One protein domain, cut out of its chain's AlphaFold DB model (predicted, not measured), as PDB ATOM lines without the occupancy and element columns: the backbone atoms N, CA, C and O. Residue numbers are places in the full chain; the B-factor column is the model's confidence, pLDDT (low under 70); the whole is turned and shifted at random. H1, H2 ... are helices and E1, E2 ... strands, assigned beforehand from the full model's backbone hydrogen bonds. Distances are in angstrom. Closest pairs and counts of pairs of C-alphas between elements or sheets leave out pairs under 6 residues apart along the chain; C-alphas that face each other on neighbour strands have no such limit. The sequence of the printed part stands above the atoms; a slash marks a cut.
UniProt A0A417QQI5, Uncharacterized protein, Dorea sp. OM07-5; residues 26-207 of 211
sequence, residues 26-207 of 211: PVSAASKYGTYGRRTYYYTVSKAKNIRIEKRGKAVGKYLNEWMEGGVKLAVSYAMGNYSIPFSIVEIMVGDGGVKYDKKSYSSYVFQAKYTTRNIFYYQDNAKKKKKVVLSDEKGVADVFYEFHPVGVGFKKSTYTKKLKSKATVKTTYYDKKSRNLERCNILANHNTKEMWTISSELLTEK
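AT A GLANCE: This is residues 26 to 207 of the 211 residues of an uncharacterized protein of Dorea sp. OM07-5 (UniProt A0A417QQI5). A long, twisted ribbon of antiparallel strands makes the length of this rod, with E5 and E6 side by side as its spine, E2 and E3 one after the other along the far side of E5, and E7 along part of E6. H3 packs on one end of the ribbon, beside the hairpin of E1 and E2, and the short H2 lies over the other end on the same face, while the stretch after H3 runs back along E6 toward the short strand E8. The printed part has 182 residues, with four named helices and eight named strands in the order E1 E2 E3 H1 E4 H2 E5 E6 E7 H3 H4 E8, and its class is mixed, helices and strands. The six-strand sheet is branched at E5, with antiparallel neighbours. The whole is loose, with a radius of gyration of the C-alphas of 21.8 A, and it spans 72 by 30 by 22 A.

IN THESE COORDINATES: E5, residues 106 to 123, is 50.9 A long from C-alpha 106 at (-23.200, -57.069, 38.063) to C-alpha 123 at (-59.779, -25.805, 21.477). E6, residues 131 to 149, measures 47.9 A and bends by 62 degrees at residue 146. E7, residues 160 to 171, measures 28.3 A and bends by 64 degrees at residue 167. E3, residues 49 to 56, is 22.8 A long, E2, residues 39 to 45, 20.1 A, and E1, residues 31 to 36, 15.4 A. H3, residues 178 to 190, is 18.5 A long and ends at C-alpha 190 at (-63.166, -37.821, 16.784). The shorter elements are H1, residues 64 to 69, E4, residues 73 to 75, H2, residues 88 to 94, H4, residues 199 to 202, and E8, residues 205 to 207.

HOW THE PARTS SIT: E5, E6 and E7 form a meander, each strand the antiparallel neighbour of the one before. In the hairpin of E5 and E6, N 114 and O 141 are 2.9 A apart, within hydrogen-bond range. In the hairpin of E6 and E7, N 142 and O 168 are 2.8 A apart. E2 and E3 lie on one side of E5 and E6 on the other side. The pairing of E5 is staggered: E3 lies beside its residues 108 to 115, with N 51 and O 113 at 2.8 A, and E2 beside its residues 117 to 122, with N 42 and O 121 at 2.8 A. E1 and E2 are a hairpin, with N 33 and O 41 at 2.8 A. H3 is on the sheet, and its closest C-alphas to E6 are those of Val 134 and Cys 185, 5.8 A apart. H2, on the same face, has a height over the sheet of 8.9 A; it lies over E7 and only just over E6, with 3 C-alphas, and runs along the strands, at 25 degrees to E7 on the local plane. H4 only grazes the sheet, with C-alphas 138 and 199 at 6.3 A. Residues 135 to 136 of E6 pair with residues 195 to 196, parallel. H1 is not on the sheet, and E4 and E8 meet only at a point, C-alphas 73 and 207 at 5.6 A. Each O i to N i+4 pair is within hydrogen-bond range in H1, H2 and H3; H4 is too short for one.

THE WHOLE: The two C-alphas farthest apart, those of Gly 98 and Asn 126, are 72.6 A apart. The printed part has no cut. The links E4 to H2 and H2 to E5 are long. The mean pLDDT of the printed part is 71.9, and 71 residues are under 70, among them residues 55 to 109 and residues 199 to 207.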
ATOM      1  N   PRO A  26     -44.583 -23.027  33.831       41.16
ATOM      2  CA  PRO A  26     -44.983 -22.217  32.697       41.16
ATOM      3  C   PRO A  26     -44.805 -23.044  31.429       41.16
ATOM      4  O   PRO A  26     -43.699 -23.430  31.043       41.16
ATOM      5  N   VAL A  27     -45.948 -23.400  30.859       57.81
ATOM      6  CA  VAL A  27     -46.080 -24.051  29.570       57.81
ATOM      7  C   VAL A  27     -45.809 -22.962  28.539       57.81
ATOM      8  O   VAL A  27     -46.291 -21.841  28.703       57.81
ATOM      9  N   SER A  28     -45.024 -23.260  27.499       68.88
ATOM     10  CA  SER A  28     -44.787 -22.291  26.423       68.88
ATOM     11  C   SER A  28     -46.113 -21.725  25.904       68.88
ATOM     12  O   SER A  28     -47.128 -22.429  25.913       68.88
ATOM     13  N   ALA A  29     -46.115 -20.491  25.394       80.12
ATOM     14  CA  ALA A  29     -47.285 -19.963  24.701       80.12
ATOM     15  C   ALA A  29     -47.748 -20.951  23.613       80.12
ATOM     16  O   ALA A  29     -46.934 -21.590  22.932       80.12
ATOM     17  N   ALA A  30     -49.065 -21.126  23.494       87.50
ATOM     18  CA  ALA A  30     -49.645 -22.033  22.516       87.50
ATOM     19  C   ALA A  30     -49.311 -21.559  21.098       87.50
ATOM     20  O   ALA A  30     -49.597 -20.421  20.743       87.50
ATOM     21  N   SER A  31     -48.753 -22.449  20.283       92.06
ATOM     22  CA  SER A  31     -48.409 -22.175  18.885       92.06
ATOM     23  C   SER A  31     -49.232 -23.059  17.956       92.06
ATOM     24  O   SER A  31     -49.606 -24.174  18.324       92.06
ATOM     25  N   LYS A  32     -49.544 -22.588  16.743       94.69
ATOM     26  CA  LYS A  32     -50.264 -23.408  15.756       94.69
ATOM     27  C   LYS A  32     -49.392 -24.605  15.368       94.69
ATOM     28  O   LYS A  32     -48.267 -24.435  14.908       94.69
ATOM     29  N   TYR A  33     -49.919 -25.816  15.533       95.19
ATOM     30  CA  TYR A  33     -49.263 -27.038  15.073       95.19
ATOM     31  C   TYR A  33     -49.587 -27.280  13.598       95.19
ATOM     32  O   TYR A  33     -48.688 -27.459  12.779       95.19
ATOM     33  N   GLY A  34     -50.869 -27.207  13.235       96.06
ATOM     34  CA  GLY A  34     -51.350 -27.370  11.866       96.06
ATOM     35  C   GLY A  34     -52.866 -27.527  11.814       96.06
ATOM     36  O   GLY A  34     -53.537 -27.462  12.840       96.06
ATOM     37  N   THR A  35     -53.403 -27.733  10.620       95.88
ATOM     38  CA  THR A  35     -54.839 -27.928  10.394       95.88
ATOM     39  C   THR A  35     -55.025 -29.244   9.648       95.88
ATOM     40  O   THR A  35     -54.255 -29.538   8.738       95.88
ATOM     41  N   TYR A  36     -56.007 -30.044  10.062       95.31
ATOM     42  CA  TYR A  36     -56.381 -31.287   9.387       95.31
ATOM     43  C   TYR A  36     -57.901 -31.427   9.395       95.31
ATOM     44  O   TYR A  36     -58.539 -31.292  10.446       95.31
ATOM     45  N   GLY A  37     -58.489 -31.662   8.222       89.31
ATOM     46  CA  GLY A  37     -59.932 -31.525   8.036       89.31
ATOM     47  C   GLY A  37     -60.409 -30.137   8.480       89.31
ATOM     48  O   GLY A  37     -59.805 -29.122   8.143       89.31
ATOM     49  N   ARG A  38     -61.472 -30.091   9.291       89.12
ATOM     50  CA  ARG A  38     -62.059 -28.839   9.808       89.12
ATOM     51  C   ARG A  38     -61.461 -28.361  11.138       89.12
ATOM     52  O   ARG A  38     -61.929 -27.368  11.688       89.12
ATOM     53  N   ARG A  39     -60.455 -29.050  11.696       92.81
ATOM     54  CA  ARG A  39     -59.881 -28.716  13.013       92.81
ATOM     55  C   ARG A  39     -58.473 -28.155  12.898       92.81
ATOM     56  O   ARG A  39     -57.616 -28.705  12.208       92.81
ATOM     57  N   THR A  40     -58.225 -27.079  13.641       95.81
ATOM     58  CA  THR A  40     -56.876 -26.542  13.852       95.81
ATOM     59  C   THR A  40     -56.323 -27.049  15.175       95.81
ATOM     60  O   THR A  40     -56.940 -26.875  16.227       95.81
ATOM     61  N   TYR A  41     -55.138 -27.644  15.109       96.75
ATOM     62  CA  TYR A  41     -54.380 -28.132  16.247       96.75
ATOM     63  C   TYR A  41     -53.287 -27.139  16.624       96.75
ATOM     64  O   TYR A  41     -52.640 -26.515  15.777       96.75
ATOM     65  N   TYR A  42     -53.063 -27.036  17.921       96.56
ATOM     66  CA  TYR A  42     -52.050 -26.216  18.557       96.56
ATOM     67  C   TYR A  42     -51.121 -27.121  19.344       96.56
ATOM     68  O   TYR A  42     -51.482 -28.247  19.686       96.56
ATOM     69  N   TYR A  43     -49.930 -26.631  19.644       95.62
ATOM     70  CA  TYR A  43     -49.026 -27.313  20.544       95.62
ATOM     71  C   TYR A  43     -48.471 -26.373  21.598       95.62
ATOM     72  O   TYR A  43     -48.360 -25.159  21.406       95.62
ATOM     73  N   THR A  44     -48.099 -26.974  22.715       95.00
ATOM     74  CA  THR A  44     -47.249 -26.364  23.724       95.00
ATOM     75  C   THR A  44     -46.101 -27.298  24.051       95.00
ATOM     76  O   THR A  44     -46.201 -28.510  23.866       95.00
ATOM     77  N   VAL A  45     -45.003 -26.731  24.533       92.81
ATOM     78  CA  VAL A  45     -43.832 -27.476  24.985       92.81
ATOM     79  C   VAL A  45     -43.652 -27.214  26.476       92.81
ATOM     80  O   VAL A  45     -43.707 -26.071  26.935       92.81
ATOM     81  N   SER A  46     -43.489 -28.286  27.247       89.12
ATOM     82  CA  SER A  46     -43.202 -28.210  28.674       89.12
ATOM     83  C   SER A  46     -41.759 -27.784  28.925       89.12
ATOM     84  O   SER A  46     -40.887 -27.908  28.061       89.12
ATOM     85  N   LYS A  47     -41.470 -27.390  30.168       84.62
ATOM     86  CA  LYS A  47     -40.085 -27.341  30.644       84.62
ATOM     87  C   LYS A  47     -39.405 -28.702  30.495       84.62
ATOM     88  O   LYS A  47     -40.066 -29.746  30.505       84.62
ATOM     89  N   ALA A  48     -38.080 -28.657  30.370       86.00
ATOM     90  CA  ALA A  48     -37.265 -29.857  30.311       86.00
ATOM     91  C   ALA A  48     -37.341 -30.631  31.636       86.00
ATOM     92  O   ALA A  48     -37.219 -30.042  32.710       86.00
ATOM     93  N   LYS A  49     -37.519 -31.945  31.540       83.88
ATOM     94  CA  LYS A  49     -37.454 -32.908  32.634       83.88
ATOM     95  C   LYS A  49     -36.174 -33.719  32.509       83.88
ATOM     96  O   LYS A  49     -35.758 -34.043  31.398       83.88
ATOM     97  N   ASN A  50     -35.573 -34.039  33.649       84.88
ATOM     98  CA  ASN A  50     -34.422 -34.929  33.722       84.88
ATOM     99  C   ASN A  50     -34.880 -36.283  34.255       84.88
ATOM    100  O   ASN A  50     -35.625 -36.336  35.233       84.88
ATOM    101  N   ILE A  51     -34.416 -37.361  33.637       79.12
ATOM    102  CA  ILE A  51     -34.607 -38.725  34.121       79.12
ATOM    103  C   ILE A  51     -33.274 -39.461  34.095       79.12
ATOM    104  O   ILE A  51     -32.467 -39.276  33.183       79.12
ATOM    105  N   ARG A  52     -33.070 -40.328  35.083       80.56
ATOM    106  CA  ARG A  52     -32.034 -41.359  35.069       80.56
ATOM    107  C   ARG A  52     -32.748 -42.697  35.153       80.56
ATOM    108  O   ARG A  52     -33.443 -42.954  36.130       80.56
ATOM    109  N   ILE A  53     -32.600 -43.516  34.124       71.06
ATOM    110  CA  ILE A  53     -33.100 -44.886  34.106       71.06
ATOM    111  C   ILE A  53     -31.901 -45.807  34.201       71.06
ATOM    112  O   ILE A  53     -30.961 -45.695  33.417       71.06
ATOM    113  N   GLU A  54     -31.949 -46.716  35.160       71.19
ATOM    114  CA  GLU A  54     -30.962 -47.766  35.317       71.19
ATOM    115  C   GLU A  54     -31.622 -49.112  35.068       71.19
ATOM    116  O   GLU A  54     -32.669 -49.418  35.642       71.19
ATOM    117  N   LYS A  55     -31.003 -49.921  34.212       63.09
ATOM    118  CA  LYS A  55     -31.405 -51.304  34.008       63.09
ATOM    119  C   LYS A  55     -30.259 -52.218  34.378       63.09
ATOM    120  O   LYS A  55     -29.203 -52.210  33.745       63.09
ATOM    121  N   ARG A  56     -30.503 -53.010  35.418       61.34
ATOM    122  CA  ARG A  56     -29.580 -54.032  35.891       61.34
ATOM    123  C   ARG A  56     -29.497 -55.153  34.855       61.34
ATOM    124  O   ARG A  56     -30.525 -55.711  34.471       61.34
ATOM    125  N   GLY A  57     -28.288 -55.485  34.421       52.78
ATOM    126  CA  GLY A  57     -28.022 -56.753  33.752       52.78
ATOM    127  C   GLY A  57     -28.210 -57.911  34.736       52.78
ATOM    128  O   GLY A  57     -28.085 -57.734  35.950       52.78
ATOM    129  N   LYS A  58     -28.556 -59.105  34.244       46.19
ATOM    130  CA  LYS A  58     -28.645 -60.293  35.115       46.19
ATOM    131  C   LYS A  58     -27.269 -60.606  35.726       46.19
ATOM    132  O   LYS A  58     -26.244 -60.349  35.103       46.19
ATOM    133  N   ALA A  59     -27.273 -61.140  36.951       42.66
ATOM    134  CA  ALA A  59     -26.065 -61.425  37.726       42.66
ATOM    135  C   ALA A  59     -25.097 -62.382  37.006       42.66
ATOM    136  O   ALA A  59     -25.511 -63.296  36.285       42.66
ATOM    137  N   VAL A  60     -23.808 -62.127  37.235       46.09
ATOM    138  CA  VAL A  60     -22.628 -62.712  36.592       46.09
ATOM    139  C   VAL A  60     -22.545 -64.212  36.893       46.09
ATOM    140  O   VAL A  60     -22.161 -64.664  37.967       46.09
ATOM    141  N   GLY A  61     -22.929 -65.010  35.905       48.97
ATOM    142  CA  GLY A  61     -22.816 -66.464  35.920       48.97
ATOM    143  C   GLY A  61     -22.741 -66.989  34.491       48.97
ATOM    144  O   GLY A  61     -22.088 -66.387  33.644       48.97
ATOM    145  N   LYS A  62     -23.476 -68.066  34.192       40.56
ATOM    146  CA  LYS A  62     -23.524 -68.758  32.883       40.56
ATOM    147  C   LYS A  62     -23.802 -67.852  31.664       40.56
ATOM    148  O   LYS A  62     -23.516 -68.234  30.539       40.56
ATOM    149  N   TYR A  63     -24.333 -66.654  31.898       40.41
ATOM    150  CA  TYR A  63     -24.721 -65.688  30.873       40.41
ATOM    151  C   TYR A  63     -23.630 -64.676  30.515       40.41
ATOM    152  O   TYR A  63     -23.883 -63.840  29.656       40.41
ATOM    153  N   LEU A  64     -22.433 -64.737  31.122       41.09
ATOM    154  CA  LEU A  64     -21.309 -63.890  30.703       41.09
ATOM    155  C   LEU A  64     -21.079 -64.051  29.193       41.09
ATOM    156  O   LEU A  64     -21.093 -63.061  28.473       41.09
ATOM    157  N   ASN A  65     -21.048 -65.298  28.708       39.25
ATOM    158  CA  ASN A  65     -20.854 -65.613  27.291       39.25
ATOM    159  C   ASN A  65     -22.027 -65.172  26.393       39.25
ATOM    160  O   ASN A  65     -21.813 -64.720  25.274       39.25
ATOM    161  N   GLU A  66     -23.267 -65.221  26.890       38.72
ATOM    162  CA  GLU A  66     -24.444 -64.770  26.127       38.72
ATOM    163  C   GLU A  66     -24.530 -63.231  26.044       38.72
ATOM    164  O   GLU A  66     -24.974 -62.679  25.037       38.72
ATOM    165  N   TRP A  67     -24.032 -62.524  27.065       39.56
ATOM    166  CA  TRP A  67     -23.801 -61.075  27.034       39.56
ATOM    167  C   TRP A  67     -22.567 -60.694  26.192       39.56
ATOM    168  O   TRP A  67     -22.538 -59.604  25.624       39.56
ATOM    169  N   MET A  68     -21.572 -61.584  26.085       40.50
ATOM    170  CA  MET A  68     -20.326 -61.397  25.320       40.50
ATOM    171  C   MET A  68     -20.520 -61.458  23.799       40.50
ATOM    172  O   MET A  68     -19.733 -60.855  23.072       40.50
ATOM    173  N   GLU A  69     -21.566 -62.127  23.307       31.50
ATOM    174  CA  GLU A  69     -21.863 -62.224  21.865       31.50
ATOM    175  C   GLU A  69     -23.158 -61.505  21.450       31.50
ATOM    176  O   GLU A  69     -23.359 -61.172  20.274       31.50
ATOM    177  N   GLY A  70     -24.035 -61.224  22.416       30.64
ATOM    178  CA  GLY A  70     -25.306 -60.552  22.204       30.64
ATOM    179  C   GLY A  70     -25.152 -59.036  22.181       30.64
ATOM    180  O   GLY A  70     -25.048 -58.389  23.218       30.64
ATOM    181  N   GLY A  71     -25.216 -58.431  20.995       33.97
ATOM    182  CA  GLY A  71     -25.371 -56.984  20.904       33.97
ATOM    183  C   GLY A  71     -26.661 -56.544  21.583       33.97
ATOM    184  O   GLY A  71     -27.751 -56.901  21.126       33.97
ATOM    185  N   VAL A  72     -26.553 -55.751  22.650       34.81
ATOM    186  CA  VAL A  72     -27.721 -55.133  23.265       34.81
ATOM    187  C   VAL A  72     -28.255 -54.128  22.256       34.81
ATOM    188  O   VAL A  72     -27.717 -53.038  22.035       34.81
ATOM    189  N   LYS A  73     -29.356 -54.503  21.602       34.47
ATOM    190  CA  LYS A  73     -30.199 -53.524  20.934       34.47
ATOM    191  C   LYS A  73     -30.830 -52.682  22.030       34.47
ATOM    192  O   LYS A  73     -31.948 -52.945  22.460       34.47
ATOM    193  N   LEU A  74     -30.104 -51.664  22.477       37.88
ATOM    194  CA  LEU A  74     -30.687 -50.484  23.090       37.88
ATOM    195  C   LEU A  74     -31.473 -49.788  21.981       37.88
ATOM    196  O   LEU A  74     -31.031 -48.811  21.383       37.88
ATOM    197  N   ALA A  75     -32.642 -50.350  21.673       38.66
ATOM    198  CA  ALA A  75     -33.681 -49.662  20.945       38.66
ATOM    199  C   ALA A  75     -34.186 -48.566  21.883       38.66
ATOM    200  O   ALA A  75     -35.221 -48.696  22.526       38.66
ATOM    201  N   VAL A  76     -33.396 -47.496  21.998       41.72
ATOM    202  CA  VAL A  76     -33.862 -46.205  22.483       41.72
ATOM    203  C   VAL A  76     -34.850 -45.776  21.423       41.72
ATOM    204  O   VAL A  76     -34.433 -45.308  20.360       41.72
ATOM    205  N   SER A  77     -36.108 -46.148  21.652       39.19
ATOM    206  CA  SER A  77     -37.147 -46.260  20.637       39.19
ATOM    207  C   SER A  77     -37.109 -45.077  19.677       39.19
ATOM    208  O   SER A  77     -37.651 -44.024  19.959       39.19
ATOM    209  N   TYR A  78     -36.496 -45.290  18.507       45.72
ATOM    210  CA  TYR A  78     -36.480 -44.391  17.346       45.72
ATOM    211  C   TYR A  78     -35.409 -43.289  17.244       45.72
ATOM    212  O   TYR A  78     -35.688 -42.215  16.706       45.72
ATOM    213  N   ALA A  79     -34.145 -43.591  17.581       38.66
ATOM    214  CA  ALA A  79     -33.003 -42.955  16.888       38.66
ATOM    215  C   ALA A  79     -31.631 -43.653  17.002       38.66
ATOM    216  O   ALA A  79     -30.658 -43.112  16.478       38.66
ATOM    217  N   MET A  80     -31.477 -44.783  17.701       42.12
ATOM    218  CA  MET A  80     -30.128 -45.290  17.987       42.12
ATOM    219  C   MET A  80     -29.906 -46.750  17.611       42.12
ATOM    220  O   MET A  80     -30.753 -47.607  17.842       42.12
ATOM    221  N   GLY A  81     -28.741 -46.975  16.994       43.69
ATOM    222  CA  GLY A  81     -28.250 -48.272  16.553       43.69
ATOM    223  C   GLY A  81     -27.943 -49.233  17.698       43.69
ATOM    224  O   GLY A  81     -28.052 -48.902  18.877       43.69
ATOM    225  N   ASN A  82     -27.569 -50.452  17.320       41.41
ATOM    226  CA  ASN A  82     -27.219 -51.511  18.261       41.41
ATOM    227  C   ASN A  82     -25.874 -51.169  18.919       41.41
ATOM    228  O   ASN A  82     -24.924 -50.864  18.199       41.41
ATOM    229  N   TYR A  83     -25.777 -51.257  20.247       42.97
ATOM    230  CA  TYR A  83     -24.505 -51.098  20.952       42.97
ATOM    231  C   TYR A  83     -24.140 -52.425  21.615       42.97
ATOM    232  O   TYR A  83     -24.792 -52.866  22.558       42.97
ATOM    233  N   SER A  84     -23.091 -53.062  21.106       40.47
ATOM    234  CA  SER A  84     -22.438 -54.202  21.751       40.47
ATOM    235  C   SER A  84     -21.237 -53.673  22.532       40.47
ATOM    236  O   SER A  84     -20.469 -52.882  21.985       40.47
ATOM    237  N   ILE A  85     -21.063 -54.081  23.789       44.00
ATOM    238  CA  ILE A  85     -19.877 -53.728  24.582       44.00
ATOM    239  C   ILE A  85     -19.073 -55.007  24.792       44.00
ATOM    240  O   ILE A  85     -19.542 -55.882  25.518       44.00
ATOM    241  N   PRO A  86     -17.895 -55.145  24.169       43.38
ATOM    242  CA  PRO A  86     -17.021 -56.278  24.436       43.38
ATOM    243  C   PRO A  86     -16.482 -56.242  25.874       43.38
ATOM    244  O   PRO A  86     -16.230 -55.172  26.435       43.38
ATOM    245  N   PHE A  87     -16.267 -57.427  26.451       44.34
ATOM    246  CA  PHE A  87     -15.763 -57.638  27.817       44.34
ATOM    247  C   PHE A  87     -14.430 -56.923  28.102       44.34
ATOM    248  O   PHE A  87     -14.209 -56.473  29.224       44.34
ATOM    249  N   SER A  88     -13.606 -56.691  27.074       45.81
ATOM    250  CA  SER A  88     -12.362 -55.916  27.170       45.81
ATOM    251  C   SER A  88     -12.557 -54.517  27.769       45.81
ATOM    252  O   SER A  88     -11.651 -53.981  28.398       45.81
ATOM    253  N   ILE A  89     -13.749 -53.921  27.655       50.84
ATOM    254  CA  ILE A  89     -14.051 -52.623  28.273       50.84
ATOM    255  C   ILE A  89     -14.131 -52.726  29.802       50.84
ATOM    256  O   ILE A  89     -13.752 -51.770  30.471       50.84
ATOM    257  N   VAL A  90     -14.560 -53.858  30.371       53.09
ATOM    258  CA  VAL A  90     -14.582 -54.073  31.831       53.09
ATOM    259  C   VAL A  90     -13.160 -54.179  32.374       53.09
ATOM    260  O   VAL A  90     -12.837 -53.494  33.341       53.09
ATOM    261  N   GLU A  91     -12.294 -54.953  31.722       52.44
ATOM    262  CA  GLU A  91     -10.876 -55.064  32.096       52.44
ATOM    263  C   GLU A  91     -10.162 -53.708  31.985       52.44
ATOM    264  O   GLU A  91      -9.478 -53.296  32.918       52.44
ATOM    265  N   ILE A  92     -10.418 -52.943  30.913       55.44
ATOM    266  CA  ILE A  92      -9.901 -51.573  30.743       55.44
ATOM    267  C   ILE A  92     -10.440 -50.618  31.822       55.44
ATOM    268  O   ILE A  92      -9.730 -49.718  32.265       55.44
ATOM    269  N   MET A  93     -11.701 -50.763  32.237       57.09
ATOM    270  CA  MET A  93     -12.311 -49.908  33.262       57.09
ATOM    271  C   MET A  93     -11.775 -50.199  34.661       57.09
ATOM    272  O   MET A  93     -11.606 -49.266  35.445       57.09
ATOM    273  N   VAL A  94     -11.553 -51.474  34.978       54.81
ATOM    274  CA  VAL A  94     -11.056 -51.915  36.286       54.81
ATOM    275  C   VAL A  94      -9.538 -51.729  36.382       54.81
ATOM    276  O   VAL A  94      -9.048 -51.413  37.463       54.81
ATOM    277  N   GLY A  95      -8.826 -51.801  35.253       45.62
ATOM    278  CA  GLY A  95      -7.409 -51.463  35.135       45.62
ATOM    279  C   GLY A  95      -6.441 -52.574  35.541       45.62
ATOM    280  O   GLY A  95      -5.248 -52.308  35.597       45.62
ATOM    281  N   ASP A  96      -6.927 -53.790  35.804       52.72
ATOM    282  CA  ASP A  96      -6.099 -54.930  36.211       52.72
ATOM    283  C   ASP A  96      -6.542 -56.201  35.479       52.72
ATOM    284  O   ASP A  96      -7.648 -56.703  35.690       52.72
ATOM    285  N   GLY A  97      -5.648 -56.767  34.664       48.34
ATOM    286  CA  GLY A  97      -5.845 -58.026  33.928       48.34
ATOM    287  C   GLY A  97      -5.832 -59.293  34.797       48.34
ATOM    288  O   GLY A  97      -5.527 -60.370  34.296       48.34
ATOM    289  N   GLY A  98      -6.111 -59.180  36.103       49.16
ATOM    290  CA  GLY A  98      -5.986 -60.276  37.073       49.16
ATOM    291  C   GLY A  98      -7.010 -60.273  38.213       49.16
ATOM    292  O   GLY A  98      -6.858 -61.027  39.174       49.16
ATOM    293  N   VAL A  99      -8.052 -59.437  38.148       55.06
ATOM    294  CA  VAL A  99      -9.018 -59.315  39.249       55.06
ATOM    295  C   VAL A  99     -10.022 -60.469  39.239       55.06
ATOM    296  O   VAL A  99     -10.757 -60.677  38.276       55.06
ATOM    297  N   LYS A 100     -10.089 -61.214  40.349       56.81
ATOM    298  CA  LYS A 100     -11.102 -62.256  40.567       56.81
ATOM    299  C   LYS A 100     -12.422 -61.611  40.999       56.81
ATOM    300  O   LYS A 100     -12.520 -61.072  42.098       56.81
ATOM    301  N   TYR A 101     -13.437 -61.682  40.144       61.47
ATOM    302  CA  TYR A 101     -14.776 -61.156  40.426       61.47
ATOM    303  C   TYR A 101     -15.641 -62.183  41.170       61.47
ATOM    304  O   TYR A 101     -15.657 -63.362  40.812       61.47
ATOM    305  N   ASP A 102     -16.423 -61.741  42.158       65.38
ATOM    306  CA  ASP A 102     -17.483 -62.573  42.742       65.38
ATOM    307  C   ASP A 102     -18.662 -62.703  41.760       65.38
ATOM    308  O   ASP A 102     -18.987 -61.760  41.031       65.38
ATOM    309  N   LYS A 103     -19.354 -63.851  41.776       65.88
ATOM    310  CA  LYS A 103     -20.555 -64.133  40.960       65.88
ATOM    311  C   LYS A 103     -21.718 -63.157  41.219       65.88
ATOM    312  O   LYS A 103     -22.643 -63.052  40.418       65.88
ATOM    313  N   LYS A 104     -21.697 -62.437  42.342       68.38
ATOM    314  CA  LYS A 104     -22.661 -61.387  42.701       68.38
ATOM    315  C   LYS A 104     -22.355 -60.033  42.061       68.38
ATOM    316  O   LYS A 104     -23.212 -59.149  42.129       68.38
ATOM    317  N   SER A 105     -21.179 -59.864  41.449       67.38
ATOM    318  CA  SER A 105     -20.880 -58.689  40.626       67.38
ATOM    319  C   SER A 105     -21.944 -58.542  39.540       67.38
ATOM    320  O   SER A 105     -22.560 -59.524  39.115       67.38
ATOM    321  N   TYR A 106     -22.210 -57.318  39.104       69.38
ATOM    322  CA  TYR A 106     -23.200 -57.069  38.063       69.38
ATOM    323  C   TYR A 106     -22.882 -55.802  37.286       69.38
ATOM    324  O   TYR A 106     -22.170 -54.922  37.757       69.38
ATOM    325  N   SER A 107     -23.462 -55.699  36.100       69.69
ATOM    326  CA  SER A 107     -23.382 -54.495  35.284       69.69
ATOM    327  C   SER A 107     -24.755 -53.858  35.161       69.69
ATOM    328  O   SER A 107     -25.779 -54.544  35.246       69.69
ATOM    329  N   SER A 108     -24.799 -52.554  34.937       69.88
ATOM    330  CA  SER A 108     -26.022 -51.848  34.587       69.88
ATOM    331  C   SER A 108     -25.804 -50.913  33.404       69.88
ATOM    332  O   SER A 108     -24.723 -50.365  33.181       69.88
ATOM    333  N   TYR A 109     -26.864 -50.754  32.615       68.00
ATOM    334  CA  TYR A 109     -26.952 -49.670  31.650       68.00
ATOM    335  C   TYR A 109     -27.680 -48.515  32.291       68.00
ATOM    336  O   TYR A 109     -28.786 -48.673  32.814       68.00
ATOM    337  N   VAL A 110     -27.062 -47.348  32.200       71.88
ATOM    338  CA  VAL A 110     -27.607 -46.130  32.767       71.88
ATOM    339  C   VAL A 110     -27.838 -45.143  31.648       71.88
ATOM    340  O   VAL A 110     -26.938 -44.776  30.895       71.88
ATOM    341  N   PHE A 111     -29.083 -44.715  31.548       71.25
ATOM    342  CA  PHE A 111     -29.541 -43.757  30.573       71.25
ATOM    343  C   PHE A 111     -29.976 -42.492  31.305       71.25
ATOM    344  O   PHE A 111     -30.925 -42.508  32.090       71.25
ATOM    345  N   GLN A 112     -29.275 -41.391  31.057       79.81
ATOM    346  CA  GLN A 112     -29.596 -40.088  31.631       79.81
ATOM    347  C   GLN A 112     -30.112 -39.185  30.523       79.81
ATOM    348  O   GLN A 112     -29.338 -38.784  29.659       79.81
ATOM    349  N   ALA A 113     -31.402 -38.858  30.538       79.50
ATOM    350  CA  ALA A 113     -31.994 -37.956  29.556       79.50
ATOM    351  C   ALA A 113     -32.491 -36.661  30.164       79.50
ATOM    352  O   ALA A 113     -33.069 -36.634  31.248       79.50
ATOM    353  N   LYS A 114     -32.365 -35.610  29.361       86.00
ATOM    354  CA  LYS A 114     -33.049 -34.337  29.520       86.00
ATOM    355  C   LYS A 114     -33.962 -34.128  28.320       86.00
ATOM    356  O   LYS A 114     -33.476 -33.993  27.197       86.00
ATOM    357  N   TYR A 115     -35.269 -34.092  28.541       84.75
ATOM    358  CA  TYR A 115     -36.259 -34.033  27.466       84.75
ATOM    359  C   TYR A 115     -37.375 -33.036  27.748       84.75
ATOM    360  O   TYR A 115     -37.664 -32.710  28.895       84.75
ATOM    361  N   THR A 116     -38.018 -32.545  26.697       89.50
ATOM    362  CA  THR A 116     -39.245 -31.756  26.763       89.50
ATOM    363  C   THR A 116     -40.409 -32.567  26.215       89.50
ATOM    364  O   THR A 116     -40.246 -33.383  25.306       89.50
ATOM    365  N   THR A 117     -41.597 -32.321  26.760       91.00
ATOM    366  CA  THR A 117     -42.846 -32.906  26.279       91.00
ATOM    367  C   THR A 117     -43.575 -31.869  25.439       91.00
ATOM    368  O   THR A 117     -43.796 -30.741  25.883       91.00
ATOM    369  N   ARG A 118     -43.967 -32.234  24.223       93.81
ATOM    370  CA  ARG A 118     -44.847 -31.448  23.367       93.81
ATOM    371  C   ARG A 118     -46.253 -32.034  23.447       93.81
ATOM    372  O   ARG A 118     -46.476 -33.189  23.110       93.81
ATOM    373  N   ASN A 119     -47.209 -31.215  23.872       95.38
ATOM    374  CA  ASN A 119     -48.624 -31.572  23.911       95.38
ATOM    375  C   ASN A 119     -49.334 -30.933  22.727       95.38
ATOM    376  O   ASN A 119     -49.289 -29.713  22.583       95.38
ATOM    377  N   ILE A 120     -50.010 -31.737  21.914       96.75
ATOM    378  CA  ILE A 120     -50.828 -31.299  20.786       96.75
ATOM    379  C   ILE A 120     -52.298 -31.389  21.191       96.75
ATOM    380  O   ILE A 120     -52.776 -32.411  21.691       96.75
ATOM    381  N   PHE A 121     -53.020 -30.294  20.996       96.38
ATOM    382  CA  PHE A 121     -54.395 -30.124  21.444       96.38
ATOM    383  C   PHE A 121     -55.210 -29.310  20.446       96.38
ATOM    384  O   PHE A 121     -54.669 -28.639  19.568       96.38
ATOM    385  N   TYR A 122     -56.527 -29.331  20.609       95.44
ATOM    386  CA  TYR A 122     -57.438 -28.396  19.958       95.44
ATOM    387  C   TYR A 122     -58.271 -27.666  21.014       95.44
ATOM    388  O   TYR A 122     -58.389 -28.121  22.157       95.44
ATOM    389  N   TYR A 123     -58.819 -26.513  20.640       94.62
ATOM    390  CA  TYR A 123     -59.779 -25.805  21.477       94.62
ATOM    391  C   TYR A 123     -61.177 -26.368  21.235       94.62
ATOM    392  O   TYR A 123     -61.596 -26.515  20.089       94.62
ATOM    393  N   GLN A 124     -61.876 -26.712  22.311       89.88
ATOM    394  CA  GLN A 124     -63.254 -27.206  22.264       89.88
ATOM    395  C   GLN A 124     -64.267 -26.065  22.147       89.88
ATOM    396  O   GLN A 124     -65.431 -26.312  21.853       89.88
ATOM    397  N   ASP A 125     -63.830 -24.829  22.386       88.00
ATOM    398  CA  ASP A 125     -64.633 -23.623  22.285       88.00
ATOM    399  C   ASP A 125     -63.960 -22.561  21.402       88.00
ATOM    400  O   ASP A 125     -62.734 -22.471  21.297       88.00
ATOM    401  N   ASN A 126     -64.778 -21.708  20.784       82.62
ATOM    402  CA  ASN A 126     -64.289 -20.603  19.952       82.62
ATOM    403  C   ASN A 126     -63.526 -19.555  20.775       82.62
ATOM    404  O   ASN A 126     -62.588 -18.934  20.277       82.62
ATOM    405  N   ALA A 127     -63.885 -19.408  22.055       86.25
ATOM    406  CA  ALA A 127     -63.221 -18.513  22.999       86.25
ATOM    407  C   ALA A 127     -61.818 -18.993  23.422       86.25
ATOM    408  O   ALA A 127     -61.132 -18.282  24.156       86.25
ATOM    409  N   LYS A 128     -61.385 -20.184  22.982       85.94
ATOM    410  CA  LYS A 128     -60.077 -20.777  23.288       85.94
ATOM    411  C   LYS A 128     -59.800 -20.932  24.792       85.94
ATOM    412  O   LYS A 128     -58.648 -20.878  25.228       85.94
ATOM    413  N   LYS A 129     -60.840 -21.151  25.598       83.19
ATOM    414  CA  LYS A 129     -60.735 -21.348  27.053       83.19
ATOM    415  C   LYS A 129     -60.657 -22.830  27.411       83.19
ATOM    416  O   LYS A 129     -59.975 -23.187  28.370       83.19
ATOM    417  N   LYS A 130     -61.277 -23.709  26.620       89.38
ATOM    418  CA  LYS A 130     -61.276 -25.162  26.837       89.38
ATOM    419  C   LYS A 130     -60.347 -25.853  25.852       89.38
ATOM    420  O   LYS A 130     -60.575 -25.839  24.647       89.38
ATOM    421  N   LYS A 131     -59.282 -26.465  26.369       92.25
ATOM    422  CA  LYS A 131     -58.272 -27.190  25.586       92.25
ATOM    423  C   LYS A 131     -58.436 -28.684  25.802       92.25
ATOM    424  O   LYS A 131     -58.539 -29.122  26.945       92.25
ATOM    425  N   LYS A 132     -58.341 -29.467  24.730       94.00
ATOM    426  CA  LYS A 132     -58.254 -30.923  24.823       94.00
ATOM    427  C   LYS A 132     -56.984 -31.447  24.168       94.00
ATOM    428  O   LYS A 132     -56.848 -31.396  22.947       94.00
ATOM    429  N   VAL A 133     -56.070 -31.963  24.991       95.06
ATOM    430  CA  VAL A 133     -54.863 -32.663  24.527       95.06
ATOM    431  C   VAL A 133     -55.264 -34.000  23.924       95.06
ATOM    432  O   VAL A 133     -55.986 -34.774  24.548       95.06
ATOM    433  N   VAL A 134     -54.783 -34.251  22.711       95.69
ATOM    434  CA  VAL A 134     -55.054 -35.478  21.956       95.69
ATOM    435  C   VAL A 134     -53.788 -36.289  21.730       95.69
ATOM    436  O   VAL A 134     -53.853 -37.508  21.774       95.69
ATOM    437  N   LEU A 135     -52.629 -35.649  21.569       94.12
ATOM    438  CA  LEU A 135     -51.354 -36.341  21.401       94.12
ATOM    439  C   LEU A 135     -50.283 -35.682  22.272       94.12
ATOM    440  O   LEU A 135     -50.223 -34.458  22.364       94.12
ATOM    441  N   SER A 136     -49.434 -36.484  22.899       91.94
ATOM    442  CA  SER A 136     -48.232 -36.023  23.590       91.94
ATOM    443  C   SER A 136     -47.031 -36.791  23.069       91.94
ATOM    444  O   SER A 136     -47.115 -38.008  22.911       91.94
ATOM    445  N   ASP A 137     -45.942 -36.090  22.781       88.25
ATOM    446  CA  ASP A 137     -44.692 -36.687  22.330       88.25
ATOM    447  C   ASP A 137     -43.484 -35.977  22.955       88.25
ATOM    448  O   ASP A 137     -43.561 -34.830  23.396       88.25
ATOM    449  N   GLU A 138     -42.360 -36.678  23.062       86.56
ATOM    450  CA  GLU A 138     -41.180 -36.187  23.779       86.56
ATOM    451  C   GLU A 138     -39.941 -36.166  22.880       86.56
ATOM    452  O   GLU A 138     -39.771 -37.034  22.015       86.56
ATOM    453  N   LYS A 139     -39.068 -35.171  23.099       85.31
ATOM    454  CA  LYS A 139     -37.724 -35.088  22.509       85.31
ATOM    455  C   LYS A 139     -36.707 -34.542  23.499       85.31
ATOM    456  O   LYS A 139     -37.048 -33.762  24.382       85.31
ATOM    457  N   GLY A 140     -35.440 -34.870  23.315       84.38
ATOM    458  CA  GLY A 140     -34.387 -34.440  24.213       84.38
ATOM    459  C   GLY A 140     -33.000 -34.883  23.793       84.38
ATOM    460  O   GLY A 140     -32.747 -35.263  22.647       84.38
ATOM    461  N   VAL A 141     -32.109 -34.835  24.772       82.06
ATOM    462  CA  VAL A 141     -30.738 -35.327  24.688       82.06
ATOM    463  C   VAL A 141     -30.489 -36.322  25.807       82.06
ATOM    464  O   VAL A 141     -31.069 -36.197  26.887       82.06
ATOM    465  N   ALA A 142     -29.619 -37.290  25.556       75.81
ATOM    466  CA  ALA A 142     -29.267 -38.292  26.536       75.81
ATOM    467  C   ALA A 142     -27.791 -38.673  26.512       75.81
ATOM    468  O   ALA A 142     -27.157 -38.725  25.457       75.81
ATOM    469  N   ASP A 143     -27.284 -39.005  27.689       77.50
ATOM    470  CA  ASP A 143     -26.013 -39.680  27.873       77.50
ATOM    471  C   ASP A 143     -26.279 -41.150  28.226       77.50
ATOM    472  O   ASP A 143     -27.176 -41.471  29.013       77.50
ATOM    473  N   VAL A 144     -25.493 -42.045  27.628       73.44
ATOM    474  CA  VAL A 144     -25.555 -43.489  27.875       73.44
ATOM    475  C   VAL A 144     -24.263 -43.916  28.549       73.44
ATOM    476  O   VAL A 144     -23.167 -43.648  28.048       73.44
ATOM    477  N   PHE A 145     -24.404 -44.611  29.666       75.69
ATOM    478  CA  PHE A 145     -23.307 -45.115  30.468       75.69
ATOM    479  C   PHE A 145     -23.425 -46.625  30.629       75.69
ATOM    480  O   PHE A 145     -24.522 -47.186  30.700       75.69
ATOM    481  N   TYR A 146     -22.265 -47.256  30.719       73.25
ATOM    482  CA  TYR A 146     -22.109 -48.594  31.249       73.25
ATOM    483  C   TYR A 146     -21.501 -48.482  32.641       73.25
ATOM    484  O   TYR A 146     -20.469 -47.829  32.817       73.25
ATOM    485  N   GLU A 147     -22.153 -49.093  33.618       77.50
ATOM    486  CA  GLU A 147     -21.676 -49.172  34.989       77.50
ATOM    487  C   GLU A 147     -21.381 -50.634  35.329       77.50
ATOM    488  O   GLU A 147     -22.190 -51.522  35.063       77.50
ATOM    489  N   PHE A 148     -20.211 -50.886  35.902       75.00
ATOM    490  CA  PHE A 148     -19.830 -52.173  36.461       75.00
ATOM    491  C   PHE A 148     -19.731 -52.049  37.978       75.00
ATOM    492  O   PHE A 148     -19.027 -51.177  38.489       75.00
ATOM    493  N   HIS A 149     -20.433 -52.932  38.677       79.00
ATOM    494  CA  HIS A 149     -20.558 -52.972  40.128       79.00
ATOM    495  C   HIS A 149     -19.899 -54.258  40.633       79.00
ATOM    496  O   HIS A 149     -20.555 -55.309  40.696       79.00
ATOM    497  N   PRO A 150     -18.588 -54.221  40.919       74.00
ATOM    498  CA  PRO A 150     -17.885 -55.383  41.429       74.00
ATOM    499  C   PRO A 150     -18.324 -55.737  42.848       74.00
ATOM    500  O   PRO A 150     -18.605 -54.872  43.676       74.00
ATOM    501  N   VAL A 151     -18.308 -57.033  43.140       73.94
ATOM    502  CA  VAL A 151     -18.418 -57.578  44.492       73.94
ATOM    503  C   VAL A 151     -17.144 -58.374  44.771       73.94
ATOM    504  O   VAL A 151     -16.716 -59.174  43.940       73.94
ATOM    505  N   GLY A 152     -16.522 -58.132  45.925       70.38
ATOM    506  CA  GLY A 152     -15.269 -58.771  46.328       70.38
ATOM    507  C   GLY A 152     -14.270 -57.784  46.931       70.38
ATOM    508  O   GLY A 152     -14.581 -56.612  47.144       70.38
ATOM    509  N   VAL A 153     -13.065 -58.273  47.210       68.56
ATOM    510  CA  VAL A 153     -11.942 -57.489  47.748       68.56
ATOM    511  C   VAL A 153     -10.961 -57.120  46.631       68.56
ATOM    512  O   VAL A 153     -10.849 -57.846  45.648       68.56
ATOM    513  N   GLY A 154     -10.257 -55.991  46.765       69.88
ATOM    514  CA  GLY A 154      -9.251 -55.535  45.789       69.88
ATOM    515  C   GLY A 154      -9.732 -54.490  44.771       69.88
ATOM    516  O   GLY A 154      -8.931 -53.987  43.989       69.88
ATOM    517  N   PHE A 155     -11.008 -54.096  44.800       72.00
ATOM    518  CA  PHE A 155     -11.525 -53.007  43.963       72.00
ATOM    519  C   PHE A 155     -11.349 -51.647  44.635       72.00
ATOM    520  O   PHE A 155     -11.718 -51.461  45.792       72.00
ATOM    521  N   LYS A 156     -10.854 -50.659  43.884       79.38
ATOM    522  CA  LYS A 156     -10.690 -49.274  44.366       79.38
ATOM    523  C   LYS A 156     -12.013 -48.500  44.429       79.38
ATOM    524  O   LYS A 156     -12.070 -47.446  45.055       79.38
ATOM    525  N   LYS A 157     -13.052 -48.969  43.728       80.56
ATOM    526  CA  LYS A 157     -14.358 -48.304  43.616       80.56
ATOM    527  C   LYS A 157     -15.495 -49.317  43.685       80.56
ATOM    528  O   LYS A 157     -15.371 -50.422  43.168       80.56
ATOM    529  N   SER A 158     -16.620 -48.898  44.264       81.44
ATOM    530  CA  SER A 158     -17.876 -49.663  44.283       81.44
ATOM    531  C   SER A 158     -18.567 -49.715  42.918       81.44
ATOM    532  O   SER A 158     -19.292 -50.663  42.633       81.44
ATOM    533  N   THR A 159     -18.317 -48.718  42.067       83.75
ATOM    534  CA  THR A 159     -18.833 -48.649  40.701       83.75
ATOM    535  C   THR A 159     -17.767 -48.084  39.773       83.75
ATOM    536  O   THR A 159     -17.144 -47.055  40.052       83.75
ATOM    537  N   TYR A 160     -17.582 -48.741  38.637       77.25
ATOM    538  CA  TYR A 160     -16.767 -48.268  37.530       77.25
ATOM    539  C   TYR A 160     -17.696 -47.842  36.402       77.25
ATOM    540  O   TYR A 160     -18.531 -48.625  35.961       77.25
ATOM    541  N   THR A 161     -17.553 -46.610  35.916       81.56
ATOM    542  CA  THR A 161     -18.461 -46.038  34.914       81.56
ATOM    543  C   THR A 161     -17.707 -45.679  33.642       81.56
ATOM    544  O   THR A 161     -16.695 -44.980  33.682       81.56
ATOM    545  N   LYS A 162     -18.233 -46.098  32.492       75.75
ATOM    546  CA  LYS A 162     -17.773 -45.680  31.166       75.75
ATOM    547  C   LYS A 162     -18.920 -44.997  30.447       75.75
ATOM    548  O   LYS A 162     -19.973 -45.594  30.222       75.75
ATOM    549  N   LYS A 163     -18.714 -43.740  30.055       75.56
ATOM    550  CA  LYS A 163     -19.640 -43.057  29.150       75.56
ATOM    551  C   LYS A 163     -19.464 -43.650  27.753       75.56
ATOM    552  O   LYS A 163     -18.376 -43.589  27.191       75.56
ATOM    553  N   LEU A 164     -20.529 -44.233  27.218       70.19
ATOM    554  CA  LEU A 164     -20.539 -44.865  25.897       70.19
ATOM    555  C   LEU A 164     -20.889 -43.861  24.810       70.19
ATOM    556  O   LEU A 164     -20.322 -43.871  23.723       70.19
ATOM    557  N   LYS A 165     -21.857 -42.994  25.111       68.94
ATOM    558  CA  LYS A 165     -22.327 -41.966  24.196       68.94
ATOM    559  C   LYS A 165     -22.753 -40.742  24.977       68.94
ATOM    560  O   LYS A 165     -23.379 -40.868  26.029       68.94
ATOM    561  N   SER A 166     -22.431 -39.570  24.443       77.56
ATOM    562  CA  SER A 166     -22.877 -38.301  25.003       77.56
ATOM    563  C   SER A 166     -23.769 -37.545  24.033       77.56
ATOM    564  O   SER A 166     -23.590 -37.656  22.819       77.56
ATOM    565  N   LYS A 167     -24.707 -36.763  24.579       76.62
ATOM    566  CA  LYS A 167     -25.588 -35.848  23.839       76.62
ATOM    567  C   LYS A 167     -26.328 -36.532  22.685       76.62
ATOM    568  O   LYS A 167     -26.593 -35.921  21.653       76.62
ATOM    569  N   ALA A 168     -26.682 -37.802  22.855       71.69
ATOM    570  CA  ALA A 168     -27.486 -38.521  21.888       71.69
ATOM    571  C   ALA A 168     -28.867 -37.876  21.787       71.69
ATOM    572  O   ALA A 168     -29.556 -37.722  22.793       71.69
ATOM    573  N   THR A 169     -29.292 -37.519  20.580       73.94
ATOM    574  CA  THR A 169     -30.668 -37.079  20.361       73.94
ATOM    575  C   THR A 169     -31.619 -38.232  20.639       73.94
ATOM    576  O   THR A 169     -31.459 -39.326  20.095       73.94
ATOM    577  N   VAL A 170     -32.629 -37.971  21.462       73.62
ATOM    578  CA  VAL A 170     -33.689 -38.928  21.770       73.62
ATOM    579  C   VAL A 170     -35.034 -38.303  21.477       73.62
ATOM    580  O   VAL A 170     -35.263 -37.127  21.752       73.62
ATOM    581  N   LYS A 171     -35.914 -39.074  20.859       74.94
ATOM    582  CA  LYS A 171     -37.251 -38.644  20.475       74.94
ATOM    583  C   LYS A 171     -38.147 -39.863  20.408       74.94
ATOM    584  O   LYS A 171     -37.689 -40.946  20.071       74.94
ATOM    585  N   THR A 172     -39.412 -39.650  20.711       76.50
ATOM    586  CA  THR A 172     -40.472 -40.639  20.488       76.50
ATOM    587  C   THR A 172     -40.679 -40.895  18.989       76.50
ATOM    588  O   THR A 172     -40.356 -40.053  18.142       76.50
ATOM    589  N   THR A 173     -41.237 -42.059  18.649       69.75
ATOM    590  CA  THR A 173     -41.296 -42.644  17.294       69.75
ATOM    591  C   THR A 173     -41.626 -41.699  16.156       69.75
ATOM    592  O   THR A 173     -40.984 -41.699  15.105       69.75
ATOM    593  N   TYR A 174     -42.676 -40.915  16.351       80.00
ATOM    594  CA  TYR A 174     -43.290 -40.125  15.300       80.00
ATOM    595  C   TYR A 174     -43.086 -38.635  15.530       80.00
ATOM    596  O   TYR A 174     -43.759 -37.830  14.894       80.00
ATOM    597  N   TYR A 175     -42.147 -38.249  16.400       83.06
ATOM    598  CA  TYR A 175     -41.938 -36.854  16.783       83.06
ATOM    599  C   TYR A 175     -41.776 -35.923  15.564       83.06
ATOM    600  O   TYR A 175     -42.384 -34.852  15.509       83.06
ATOM    601  N   ASP A 176     -41.027 -36.348  14.543       85.44
ATOM    602  CA  ASP A 176     -40.786 -35.542  13.334       85.44
ATOM    603  C   ASP A 176     -41.830 -35.756  12.223       85.44
ATOM    604  O   ASP A 176     -41.818 -35.073  11.200       85.44
ATOM    605  N   LYS A 177     -42.773 -36.692  12.391       87.19
ATOM    606  CA  LYS A 177     -43.761 -37.057  11.364       87.19
ATOM    607  C   LYS A 177     -45.023 -36.200  11.479       87.19
ATOM    608  O   LYS A 177     -46.112 -36.695  11.759       87.19
ATOM    609  N   LYS A 178     -44.876 -34.895  11.222       93.19
ATOM    610  CA  LYS A 178     -45.941 -33.887  11.384       93.19
ATOM    611  C   LYS A 178     -47.261 -34.243  10.679       93.19
ATOM    612  O   LYS A 178     -48.304 -34.153  11.315       93.19
ATOM    613  N   SER A 179     -47.220 -34.651   9.406       93.56
ATOM    614  CA  SER A 179     -48.430 -35.002   8.636       93.56
ATOM    615  C   SER A 179     -49.213 -36.149   9.295       93.56
ATOM    616  O   SER A 179     -50.379 -35.995   9.651       93.56
ATOM    617  N   ARG A 180     -48.515 -37.248   9.606       92.81
ATOM    618  CA  ARG A 180     -49.066 -38.411  10.317       92.81
ATOM    619  C   ARG A 180     -49.616 -38.046  11.696       92.81
ATOM    620  O   ARG A 180     -50.667 -38.538  12.095       92.81
ATOM    621  N   ASN A 181     -48.931 -37.179  12.439       94.62
ATOM    622  CA  ASN A 181     -49.414 -36.742  13.750       94.62
ATOM    623  C   ASN A 181     -50.668 -35.872  13.644       94.62
ATOM    624  O   ASN A 181     -51.539 -35.999  14.496       94.62
ATOM    625  N   LEU A 182     -50.794 -35.028  12.617       96.44
ATOM    626  CA  LEU A 182     -52.005 -34.237  12.375       96.44
ATOM    627  C   LEU A 182     -53.215 -35.124  12.062       96.44
ATOM    628  O   LEU A 182     -54.275 -34.942  12.663       96.44
ATOM    629  N   GLU A 183     -53.044 -36.115  11.190       95.88
ATOM    630  CA  GLU A 183     -54.074 -37.115  10.900       95.88
ATOM    631  C   GLU A 183     -54.468 -37.889  12.168       95.88
ATOM    632  O   GLU A 183     -55.646 -37.960  12.531       95.88
ATOM    633  N   ARG A 184     -53.474 -38.384  12.917       94.31
ATOM    634  CA  ARG A 184     -53.690 -39.109  14.176       94.31
ATOM    635  C   ARG A 184     -54.407 -38.256  15.221       94.31
ATOM    636  O   ARG A 184     -55.322 -38.751  15.871       94.31
ATOM    637  N   CYS A 185     -54.053 -36.978  15.355       96.06
ATOM    638  CA  CYS A 185     -54.750 -36.039  16.238       96.06
ATOM    639  C   CYS A 185     -56.234 -35.920  15.877       96.06
ATOM    640  O   CYS A 185     -57.070 -35.838  16.775       96.06
ATOM    641  N   ASN A 186     -56.572 -35.951  14.586       95.81
ATOM    642  CA  ASN A 186     -57.956 -35.894  14.130       95.81
ATOM    643  C   ASN A 186     -58.750 -37.160  14.433       95.81
ATOM    644  O   ASN A 186     -59.895 -37.060  14.877       95.81
ATOM    645  N   ILE A 187     -58.128 -38.328  14.276       95.31
ATOM    646  CA  ILE A 187     -58.701 -39.604  14.714       95.31
ATOM    647  C   ILE A 187     -58.966 -39.549  16.228       95.31
ATOM    648  O   ILE A 187     -60.102 -39.710  16.664       95.31
ATOM    649  N   LEU A 188     -57.955 -39.222  17.038       94.19
ATOM    650  CA  LEU A 188     -58.077 -39.170  18.502       94.19
ATOM    651  C   LEU A 188     -59.132 -38.149  18.968       94.19
ATOM    652  O   LEU A 188     -59.918 -38.430  19.873       94.19
ATOM    653  N   ALA A 189     -59.218 -36.987  18.310       94.12
ATOM    654  CA  ALA A 189     -60.258 -35.996  18.578       94.12
ATOM    655  C   ALA A 189     -61.671 -36.541  18.296       94.12
ATOM    656  O   ALA A 189     -62.556 -36.364  19.133       94.12
ATOM    657  N   ASN A 190     -61.877 -37.220  17.160       93.19
ATOM    658  CA  ASN A 190     -63.166 -37.821  16.784       93.19
ATOM    659  C   ASN A 190     -63.600 -38.936  17.740       93.19
ATOM    660  O   ASN A 190     -64.773 -39.024  18.080       93.19
ATOM    661  N   HIS A 191     -62.655 -39.753  18.205       93.19
ATOM    662  CA  HIS A 191     -62.926 -40.853  19.135       93.19
ATOM    663  C   HIS A 191     -62.905 -40.427  20.606       93.19
ATOM    664  O   HIS A 191     -62.988 -41.264  21.500       93.19
ATOM    665  N   ASN A 192     -62.778 -39.130  20.883       91.06
ATOM    666  CA  ASN A 192     -62.673 -38.585  22.230       91.06
ATOM    667  C   ASN A 192     -61.483 -39.147  23.057       91.06
ATOM    668  O   ASN A 192     -61.459 -38.969  24.273       91.06
ATOM    669  N   THR A 193     -60.455 -39.718  22.428       92.69
ATOM    670  CA  THR A 193     -59.298 -40.358  23.080       92.69
ATOM    671  C   THR A 193     -58.047 -39.468  23.098       92.69
ATOM    672  O   THR A 193     -58.040 -38.349  22.577       92.69
ATOM    673  N   LYS A 194     -56.986 -39.949  23.762       92.88
ATOM    674  CA  LYS A 194     -55.651 -39.341  23.759       92.88
ATOM    675  C   LYS A 194     -54.568 -40.413  23.663       92.88
ATOM    676  O   LYS A 194     -54.765 -41.527  24.138       92.88
ATOM    677  N   GLU A 195     -53.417 -40.044  23.124       85.88
ATOM    678  CA  GLU A 195     -52.242 -40.907  23.005       85.88
ATOM    679  C   GLU A 195     -51.018 -40.174  23.569       85.88
ATOM    680  O   GLU A 195     -50.796 -39.002  23.263       85.88
ATOM    681  N   MET A 196     -50.247 -40.828  24.439       84.50
ATOM    682  CA  MET A 196     -49.089 -40.222  25.101       84.50
ATOM    683  C   MET A 196     -47.868 -41.103  24.887       84.50
ATOM    684  O   MET A 196     -47.825 -42.232  25.367       84.50
ATOM    685  N   TRP A 197     -46.885 -40.560  24.185       79.12
ATOM    686  CA  TRP A 197     -45.618 -41.208  23.904       79.12
ATOM    687  C   TRP A 197     -44.578 -40.653  24.872       79.12
ATOM    688  O   TRP A 197     -44.340 -39.443  24.889       79.12
ATOM    689  N   THR A 198     -43.977 -41.515  25.692       74.25
ATOM    690  CA  THR A 198     -42.985 -41.097  26.689       74.25
ATOM    691  C   THR A 198     -41.654 -41.782  26.454       74.25
ATOM    692  O   THR A 198     -41.573 -42.995  26.280       74.25
ATOM    693  N   ILE A 199     -40.580 -41.005  26.530       69.62
ATOM    694  CA  ILE A 199     -39.210 -41.494  26.454       69.62
ATOM    695  C   ILE A 199     -38.989 -42.560  27.541       69.62
ATOM    696  O   ILE A 199     -38.433 -43.609  27.251       69.62
ATOM    697  N   SER A 200     -39.505 -42.382  28.763       63.25
ATOM    698  CA  SER A 200     -39.289 -43.340  29.859       63.25
ATOM    699  C   SER A 200     -39.886 -44.739  29.655       63.25
ATOM    700  O   SER A 200     -39.303 -45.702  30.147       63.25
ATOM    701  N   SER A 201     -41.014 -44.873  28.950       55.53
ATOM    702  CA  SER A 201     -41.672 -46.174  28.733       55.53
ATOM    703  C   SER A 201     -41.092 -46.946  27.547       55.53
ATOM    704  O   SER A 201     -41.079 -48.176  27.549       55.53
ATOM    705  N   GLU A 202     -40.555 -46.234  26.556       49.59
ATOM    706  CA  GLU A 202     -40.094 -46.826  25.298       49.59
ATOM    707  C   GLU A 202     -38.579 -47.076  25.243       49.59
ATOM    708  O   GLU A 202     -38.066 -47.648  24.283       49.59
ATOM    709  N   LEU A 203     -37.831 -46.626  26.250       47.88
ATOM    710  CA  LEU A 203     -36.371 -46.535  26.196       47.88
ATOM    711  C   LEU A 203     -35.613 -47.866  26.211       47.88
ATOM    712  O   LEU A 203     -34.445 -47.887  25.826       47.88
ATOM    713  N   LEU A 204     -36.215 -48.951  26.705       46.88
ATOM    714  CA  LEU A 204     -35.466 -50.161  27.063       46.88
ATOM    715  C   LEU A 204     -36.212 -51.451  26.718       46.88
ATOM    716  O   LEU A 204     -36.467 -52.290  27.586       46.88
ATOM    717  N   THR A 205     -36.510 -51.666  25.435       42.03
ATOM    718  CA  THR A 205     -36.800 -53.027  24.961       42.03
ATOM    719  C   THR A 205     -35.486 -53.744  24.670       42.03
ATOM    720  O   THR A 205     -34.824 -53.490  23.669       42.03
ATOM    721  N   GLU A 206     -35.100 -54.647  25.559       38.94
ATOM    722  CA  GLU A 206     -33.915 -55.483  25.388       38.94
ATOM    723  C   GLU A 206     -34.243 -56.629  24.430       38.94
ATOM    724  O   GLU A 206     -35.042 -57.509  24.746       38.94
ATOM    725  N   LYS A 207     -33.664 -56.594  23.224       40.53
ATOM    726  CA  LYS A 207     -33.761 -57.697  22.262       40.53
ATOM    727  C   LYS A 207     -32.439 -58.448  22.214       40.53
ATOM    728  O   LYS A 207     -31.493 -57.991  21.577       40.53
TER     729      LYS A 207